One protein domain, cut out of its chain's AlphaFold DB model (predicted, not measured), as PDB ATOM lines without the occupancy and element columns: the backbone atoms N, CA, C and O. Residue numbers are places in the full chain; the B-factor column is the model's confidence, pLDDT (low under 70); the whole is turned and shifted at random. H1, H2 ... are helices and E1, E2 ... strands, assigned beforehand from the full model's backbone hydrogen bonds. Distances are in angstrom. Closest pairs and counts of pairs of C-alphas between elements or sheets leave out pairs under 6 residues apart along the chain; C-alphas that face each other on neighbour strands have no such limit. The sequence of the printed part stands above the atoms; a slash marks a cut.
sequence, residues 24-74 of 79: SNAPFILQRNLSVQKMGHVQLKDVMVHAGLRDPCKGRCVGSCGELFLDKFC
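What this domain is: This is residues 24 to 74 of the 79 residues of the protein "Predicted protein" of Physcomitrium patens (UniProt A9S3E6). A two-stranded hairpin of E1 and E2, with its long loop sticking out at residues 32 to 41, makes one end of a rod; the longer helix H2 makes the other end, with residues 66 to 74 sticking out. Short helix H1 follows straight on from E2 and lies between the hairpin and H2. The printed part has 51 residues with two named strands and two named helices, in the order E1, E2, H1, H2; the sheet is E1 - E2, antiparallel. The class is mixed, helices and strands, though under half of the residues are in named elements. The whole is extended, with a radius of gyration of the C-alphas of 15.3 A and spans of 50 by 24 by 16 A.

Where its parts are: E1 is residues 28 to 30, 7.0 A from first to last C-alpha, beginning at C-alpha 28 (-8.820, -19.827, -19.909). E2 is residues 44 to 46, 6.7 A. H1 is residues 47 to 52, 7.4 A. H2 is residues 62 to 73, 17.1 A, ending at C-alpha 73 (15.898, -44.413, -10.622).

How they stand to each other: E1 and E2 form a hairpin, antiparallel at 139 degrees between their directions. N 29 and O 45 are 2.8 A apart, within hydrogen-bond range, as are N 45 and O 29 at 2.8 A. The closest C-alphas of E1 and H1, those of Phe 28 and Val 47, are 5.8 A apart. H2 is apart from E1, E2 and H1. In H1 and H2 every O i to N i+4 pair is within hydrogen-bond range.

The domain as a whole: The C-alphas farthest apart, of Lys 38 and Cys 74, are 50.3 A apart. The printed part has no cut. The link from E1 to E2 is long, 13 residues; that from E2 to H1 is tight, and that from H1 to H2 is short, 9 residues. The mean pLDDT of the printed part is 87.8, and residues 33 to 37 are under 70.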
ATOM      1  N   SER A  24      -1.516 -17.108 -11.086       95.25
ATOM      2  CA  SER A  24      -2.867 -16.794 -10.602       95.25
ATOM      3  C   SER A  24      -3.704 -16.021 -11.622       95.25
ATOM      4  O   SER A  24      -4.928 -16.069 -11.570       95.25
ATOM      5  N   ASN A  25      -3.053 -15.309 -12.546       95.44
ATOM      6  CA  ASN A  25      -3.710 -14.533 -13.593       95.44
ATOM      7  C   ASN A  25      -3.716 -15.242 -14.963       95.44
ATOM      8  O   ASN A  25      -3.961 -14.602 -15.987       95.44
ATOM      9  N   ALA A  26      -3.405 -16.541 -15.017       95.38
ATOM     10  CA  ALA A  26      -3.455 -17.298 -16.261       95.38
ATOM     11  C   ALA A  26      -4.918 -17.445 -16.741       95.38
ATOM     12  O   ALA A  26      -5.767 -17.920 -15.984       95.38
ATOM     13  N   PRO A  27      -5.250 -17.045 -17.983       95.00
ATOM     14  CA  PRO A  27      -6.621 -17.103 -18.473       95.00
ATOM     15  C   PRO A  27      -7.005 -18.511 -18.942       95.00
ATOM     16  O   PRO A  27      -6.161 -19.344 -19.274       95.00
ATOM     17  N   PHE A  28      -8.308 -18.734 -19.088       94.75
ATOM     18  CA  PHE A  28      -8.820 -19.827 -19.909       94.75
ATOM     19  C   PHE A  28      -8.887 -19.381 -21.370       94.75
ATOM     20  O   PHE A  28      -9.400 -18.304 -21.678       94.75
ATOM     21  N   ILE A  29      -8.392 -20.213 -22.282       92.38
ATOM     22  CA  ILE A  29      -8.425 -19.958 -23.722       92.38
ATOM     23  C   ILE A  29      -9.379 -20.902 -24.432       92.38
ATOM     24  O   ILE A  29      -9.540 -22.072 -24.081       92.38
ATOM     25  N   LEU A  30      -9.956 -20.391 -25.510       90.12
ATOM     26  CA  LEU A  30     -10.672 -21.194 -26.474       90.12
ATOM     27  C   LEU A  30      -9.763 -21.481 -27.669       90.12
ATOM     28  O   LEU A  30      -9.261 -20.553 -28.304       90.12
ATOM     29  N   GLN A  31      -9.569 -22.755 -28.012       82.19
ATOM     30  CA  GLN A  31      -8.879 -23.087 -29.256       82.19
ATOM     31  C   GLN A  31      -9.763 -22.716 -30.445       82.19
ATOM     32  O   GLN A  31     -10.803 -23.326 -30.692       82.19
ATOM     33  N   ARG A  32      -9.338 -21.688 -31.179       72.12
ATOM     34  CA  ARG A  32     -10.028 -21.222 -32.377       72.12
ATOM     35  C   ARG A  32      -9.868 -22.253 -33.492       72.12
ATOM     36  O   ARG A  32      -8.829 -22.313 -34.140       72.12
ATOM     37  N   ASN A  33     -10.916 -23.028 -33.741       69.75
ATOM     38  CA  ASN A  33     -11.024 -23.807 -34.969       69.75
ATOM     39  C   ASN A  33     -11.368 -22.848 -36.116       69.75
ATOM     40  O   ASN A  33     -12.316 -22.068 -36.016       69.75
ATOM     41  N   LEU A  34     -10.585 -22.877 -37.201       67.56
ATOM     42  CA  LEU A  34     -10.851 -22.076 -38.408       67.56
ATOM     43  C   LEU A  34     -12.228 -22.402 -39.011       67.56
ATOM     44  O   LEU A  34     -12.870 -21.545 -39.612       67.56
ATOM     45  N   SER A  35     -12.710 -23.624 -38.795       66.75
ATOM     46  CA  SER A  35     -14.084 -24.033 -39.056       66.75
ATOM     47  C   SER A  35     -14.923 -23.763 -37.808       66.75
ATOM     48  O   SER A  35     -14.725 -24.404 -36.776       66.75
ATOM     49  N   VAL A  36     -15.862 -22.817 -37.890       64.62
ATOM     50  CA  VAL A  36     -16.841 -22.567 -36.821       64.62
ATOM     51  C   VAL A  36     -17.534 -23.887 -36.477       64.62
ATOM     52  O   VAL A  36     -18.207 -24.475 -37.327       64.62
ATOM     53  N   GLN A  37     -17.371 -24.362 -35.240       67.25
ATOM     54  CA  GLN A  37     -18.181 -25.465 -34.731       67.25
ATOM     55  C   GLN A  37     -19.626 -24.976 -34.654       67.25
ATOM     56  O   GLN A  37     -19.971 -24.163 -33.805       67.25
ATOM     57  N   LYS A  38     -20.463 -25.433 -35.588       73.75
ATOM     58  CA  LYS A  38     -21.884 -25.062 -35.637       73.75
ATOM     59  C   LYS A  38     -22.694 -25.732 -34.524       73.75
ATOM     60  O   LYS A  38     -23.686 -25.172 -34.086       73.75
ATOM     61  N   MET A  39     -22.275 -26.927 -34.100       74.75
ATOM     62  CA  MET A  39     -22.915 -27.762 -33.081       74.75
ATOM     63  C   MET A  39     -21.839 -28.599 -32.373       74.75
ATOM     64  O   MET A  39     -20.889 -29.039 -33.022       74.75
ATOM     65  N   GLY A  40     -21.998 -28.845 -31.071       78.50
ATOM     66  CA  GLY A  40     -21.097 -29.686 -30.272       78.50
ATOM     67  C   GLY A  40     -20.556 -28.999 -29.017       78.50
ATOM     68  O   GLY A  40     -20.761 -27.806 -28.802       78.50
ATOM     69  N   HIS A  41     -19.880 -29.775 -28.168       81.62
ATOM     70  CA  HIS A  41     -19.293 -29.263 -26.931       81.62
ATOM     71  C   HIS A  41     -17.998 -28.507 -27.193       81.62
ATOM     72  O   HIS A  41     -17.122 -28.961 -27.930       81.62
ATOM     73  N   VAL A  42     -17.865 -27.385 -26.496       85.38
ATOM     74  CA  VAL A  42     -16.693 -26.529 -26.553       85.38
ATOM     75  C   VAL A  42     -15.947 -26.637 -25.228       85.38
ATOM     76  O   VAL A  42     -16.531 -26.433 -24.167       85.38
ATOM     77  N   GLN A  43     -14.658 -26.967 -25.290       87.62
ATOM     78  CA  GLN A  43     -13.799 -27.047 -24.111       87.62
ATOM     79  C   GLN A  43     -12.917 -25.805 -24.024       87.62
ATOM     80  O   GLN A  43     -12.142 -25.510 -24.937       87.62
ATOM     81  N   LEU A  44     -13.024 -25.101 -22.901       91.19
ATOM     82  CA  LEU A  44     -12.071 -24.071 -22.516       91.19
ATOM     83  C   LEU A  44     -10.831 -24.745 -21.932       91.19
ATOM     84  O   LEU A  44     -10.935 -25.652 -21.106       91.19
ATOM     85  N   LYS A  45      -9.654 -24.316 -22.379       91.06
ATOM     86  CA  LYS A  45      -8.375 -24.827 -21.892       91.06
ATOM     87  C   LYS A  45      -7.771 -23.847 -20.909       91.06
ATOM     88  O   LYS A  45      -7.622 -22.674 -21.228       91.06
ATOM     89  N   ASP A  46      -7.372 -24.348 -19.752       94.06
ATOM     90  CA  ASP A  46      -6.534 -23.607 -18.818       94.06
ATOM     91  C   ASP A  46      -5.141 -23.395 -19.438       94.06
ATOM     92  O   ASP A  46      -4.471 -24.369 -19.801       94.06
ATOM     93  N   VAL A  47      -4.707 -22.139 -19.591       94.06
ATOM     94  CA  VAL A  47      -3.384 -21.815 -20.150       94.06
ATOM     95  C   VAL A  47      -2.252 -22.276 -19.243       94.06
ATOM     96  O   VAL A  47      -1.242 -22.746 -19.765       94.06
ATOM     97  N   MET A  48      -2.407 -22.200 -17.922       94.88
ATOM     98  CA  MET A  48      -1.381 -22.637 -16.974       94.88
ATOM     99  C   MET A  48      -1.045 -24.109 -17.218       94.88
ATOM    100  O   MET A  48       0.112 -24.481 -17.431       94.88
ATOM    101  N   VAL A  49      -2.083 -24.944 -17.276       93.69
ATOM    102  CA  VAL A  49      -1.913 -26.376 -17.520       93.69
ATOM    103  C   VAL A  49      -1.465 -26.629 -18.952       93.69
ATOM    104  O   VAL A  49      -0.560 -27.424 -19.184       93.69
ATOM    105  N   HIS A  50      -2.086 -25.966 -19.928       91.62
ATOM    106  CA  HIS A  50      -1.836 -26.250 -21.334       91.62
ATOM    107  C   HIS A  50      -0.437 -25.835 -21.807       91.62
ATOM    108  O   HIS A  50       0.147 -26.573 -22.598       91.62
ATOM    109  N   ALA A  51       0.072 -24.686 -21.353       89.75
ATOM    110  CA  ALA A  51       1.341 -24.118 -21.802       89.75
ATOM    111  C   ALA A  51       2.505 -24.369 -20.829       89.75
ATOM    112  O   ALA A  51       3.642 -24.467 -21.282       89.75
ATOM    113  N   GLY A  52       2.239 -24.469 -19.520       90.62
ATOM    114  CA  GLY A  52       3.283 -24.583 -18.496       90.62
ATOM    115  C   GLY A  52       3.454 -25.984 -17.907       90.62
ATOM    116  O   GLY A  52       4.579 -26.420 -17.677       90.62
ATOM    117  N   LEU A  53       2.356 -26.712 -17.666       94.81
ATOM    118  CA  LEU A  53       2.375 -27.938 -16.844       94.81
ATOM    119  C   LEU A  53       2.060 -29.226 -17.609       94.81
ATOM    120  O   LEU A  53       1.866 -30.281 -16.998       94.81
ATOM    121  N   ARG A  54       2.017 -29.178 -18.940       92.69
ATOM    122  CA  ARG A  54       1.731 -30.340 -19.783       92.69
ATOM    123  C   ARG A  54       2.859 -30.579 -20.776       92.69
ATOM    124  O   ARG A  54       3.230 -29.689 -21.531       92.69
ATOM    125  N   ASP A  55       3.355 -31.813 -20.805       92.00
ATOM    126  CA  ASP A  55       4.315 -32.279 -21.804       92.00
ATOM    127  C   ASP A  55       3.685 -32.164 -23.209       92.00
ATOM    128  O   ASP A  55       2.656 -32.807 -23.460       92.00
ATOM    129  N   PRO A  56       4.272 -31.385 -24.136       89.94
ATOM    130  CA  PRO A  56       3.721 -31.191 -25.474       89.94
ATOM    131  C   PRO A  56       3.794 -32.454 -26.342       89.94
ATOM    132  O   PRO A  56       2.970 -32.620 -27.239       89.94
ATOM    133  N   CYS A  57       4.744 -33.356 -26.086       88.19
ATOM    134  CA  CYS A  57       4.952 -34.550 -26.904       88.19
ATOM    135  C   CYS A  57       4.011 -35.687 -26.507       88.19
ATOM    136  O   CYS A  57       3.501 -36.400 -27.369       88.19
ATOM    137  N   LYS A  58       3.799 -35.883 -25.201       87.19
ATOM    138  CA  LYS A  58       3.025 -37.025 -24.677       87.19
ATOM    139  C   LYS A  58       1.703 -36.623 -24.035       87.19
ATOM    140  O   LYS A  58       0.930 -37.492 -23.644       87.19
ATOM    141  N   GLY A  59       1.440 -35.327 -23.889       88.62
ATOM    142  CA  GLY A  59       0.195 -34.807 -23.334       88.62
ATOM    143  C   GLY A  59      -0.025 -35.143 -21.858       88.62
ATOM    144  O   GLY A  59      -1.165 -35.038 -21.400       88.62
ATOM    145  N   ARG A  60       1.019 -35.544 -21.125       90.19
ATOM    146  CA  ARG A  60       0.961 -35.888 -19.697       90.19
ATOM    147  C   ARG A  60       1.263 -34.663 -18.838       90.19
ATOM    148  O   ARG A  60       1.948 -33.752 -19.289       90.19
ATOM    149  N   CYS A  61       0.744 -34.636 -17.614       92.56
ATOM    150  CA  CYS A  61       1.092 -33.591 -16.651       92.56
ATOM    151  C   CYS A  61       2.568 -33.719 -16.249       92.56
ATOM    152  O   CYS A  61       3.073 -34.837 -16.116       92.56
ATOM    153  N   VAL A  62       3.244 -32.593 -16.020       92.00
ATOM    154  CA  VAL A  62       4.652 -32.547 -15.595       92.00
ATOM    155  C   VAL A  62       4.886 -33.352 -14.310       92.00
ATOM    156  O   VAL A  62       5.901 -34.036 -14.214       92.00
ATOM    157  N   GLY A  63       3.921 -33.396 -13.381       91.62
ATOM    158  CA  GLY A  63       4.017 -34.238 -12.178       91.62
ATOM    159  C   GLY A  63       4.148 -35.736 -12.487       91.62
ATOM    160  O   GLY A  63       4.992 -36.417 -11.919       91.62
ATOM    161  N   SER A  64       3.412 -36.240 -13.485       92.94
ATOM    162  CA  SER A  64       3.538 -37.639 -13.929       92.94
ATOM    163  C   SER A  64       4.903 -37.927 -14.564       92.94
ATOM    164  O   SER A  64       5.388 -39.053 -14.491       92.94
ATOM    165  N   CYS A  65       5.551 -36.927 -15.170       90.06
ATOM    166  CA  CYS A  65       6.931 -37.074 -15.632       90.06
ATOM    167  C   CYS A  65       7.919 -37.210 -14.463       90.06
ATOM    168  O   CYS A  65       8.900 -37.937 -14.611       90.06
ATOM    169  N   GLY A  66       7.645 -36.562 -13.326       91.25
ATOM    170  CA  GLY A  66       8.391 -36.732 -12.078       91.25
ATOM    171  C   GLY A  66       8.274 -38.150 -11.520       91.25
ATOM    172  O   GLY A  66       9.293 -38.786 -11.283       91.25
ATOM    173  N   GLU A  67       7.061 -38.699 -11.436       92.25
ATOM    174  CA  GLU A  67       6.857 -40.091 -10.987       92.25
ATOM    175  C   GLU A  67       7.614 -41.095 -11.869       92.25
ATOM    176  O   GLU A  67       8.342 -41.952 -11.381       92.25
ATOM    177  N   LEU A  68       7.563 -40.917 -13.194       92.00
ATOM    178  CA  LEU A  68       8.327 -41.757 -14.122       92.00
ATOM    179  C   LEU A  68       9.844 -41.632 -13.949       92.00
ATOM    180  O   LEU A  68      10.579 -42.522 -14.374       92.00
ATOM    181  N   PHE A  69      10.331 -40.505 -13.432       91.94
ATOM    182  CA  PHE A  69      11.736 -40.344 -13.088       91.94
ATOM    183  C   PHE A  69      12.061 -41.126 -11.812       91.94
ATOM    184  O   PHE A  69      13.042 -41.867 -11.812       91.94
ATOM    185  N   LEU A  70      11.221 -41.030 -10.779       93.94
ATOM    186  CA  LEU A  70      11.385 -41.786  -9.533       93.94
ATOM    187  C   LEU A  70      11.414 -43.296  -9.797       93.94
ATOM    188  O   LEU A  70      12.363 -43.960  -9.385       93.94
ATOM    189  N   ASP A  71      10.462 -43.805 -10.583       92.50
ATOM    190  CA  ASP A  71      10.388 -45.223 -10.961       92.50
ATOM    191  C   ASP A  71      11.651 -45.696 -11.691       92.50
ATOM    192  O   ASP A  71      12.162 -46.787 -11.446       92.50
ATOM    193  N   LYS A  72      12.182 -44.869 -12.600       94.19
ATOM    194  CA  LYS A  72      13.380 -45.208 -13.384       94.19
ATOM    195  C   LYS A  72      14.644 -45.292 -12.544       94.19
ATOM    196  O   LYS A  72      15.549 -46.039 -12.907       94.19
ATOM    197  N   PHE A  73      14.727 -44.489 -11.490       94.00
ATOM    198  CA  PHE A  73      15.898 -44.413 -10.622       94.00
ATOM    199  C   PHE A  73      15.677 -45.090  -9.266       94.00
ATOM    200  O   PHE A  73      16.550 -45.003  -8.408       94.00
ATOM    201  N   CYS A  74      14.551 -45.792  -9.092       91.88
ATOM    202  CA  CYS A  74      14.173 -46.489  -7.863       91.88
ATOM    203  C   CYS A  74      14.262 -45.594  -6.614       91.88
ATOM    204  O   CYS A  74      14.761 -46.022  -5.573       91.88
TER     205      CYS A  74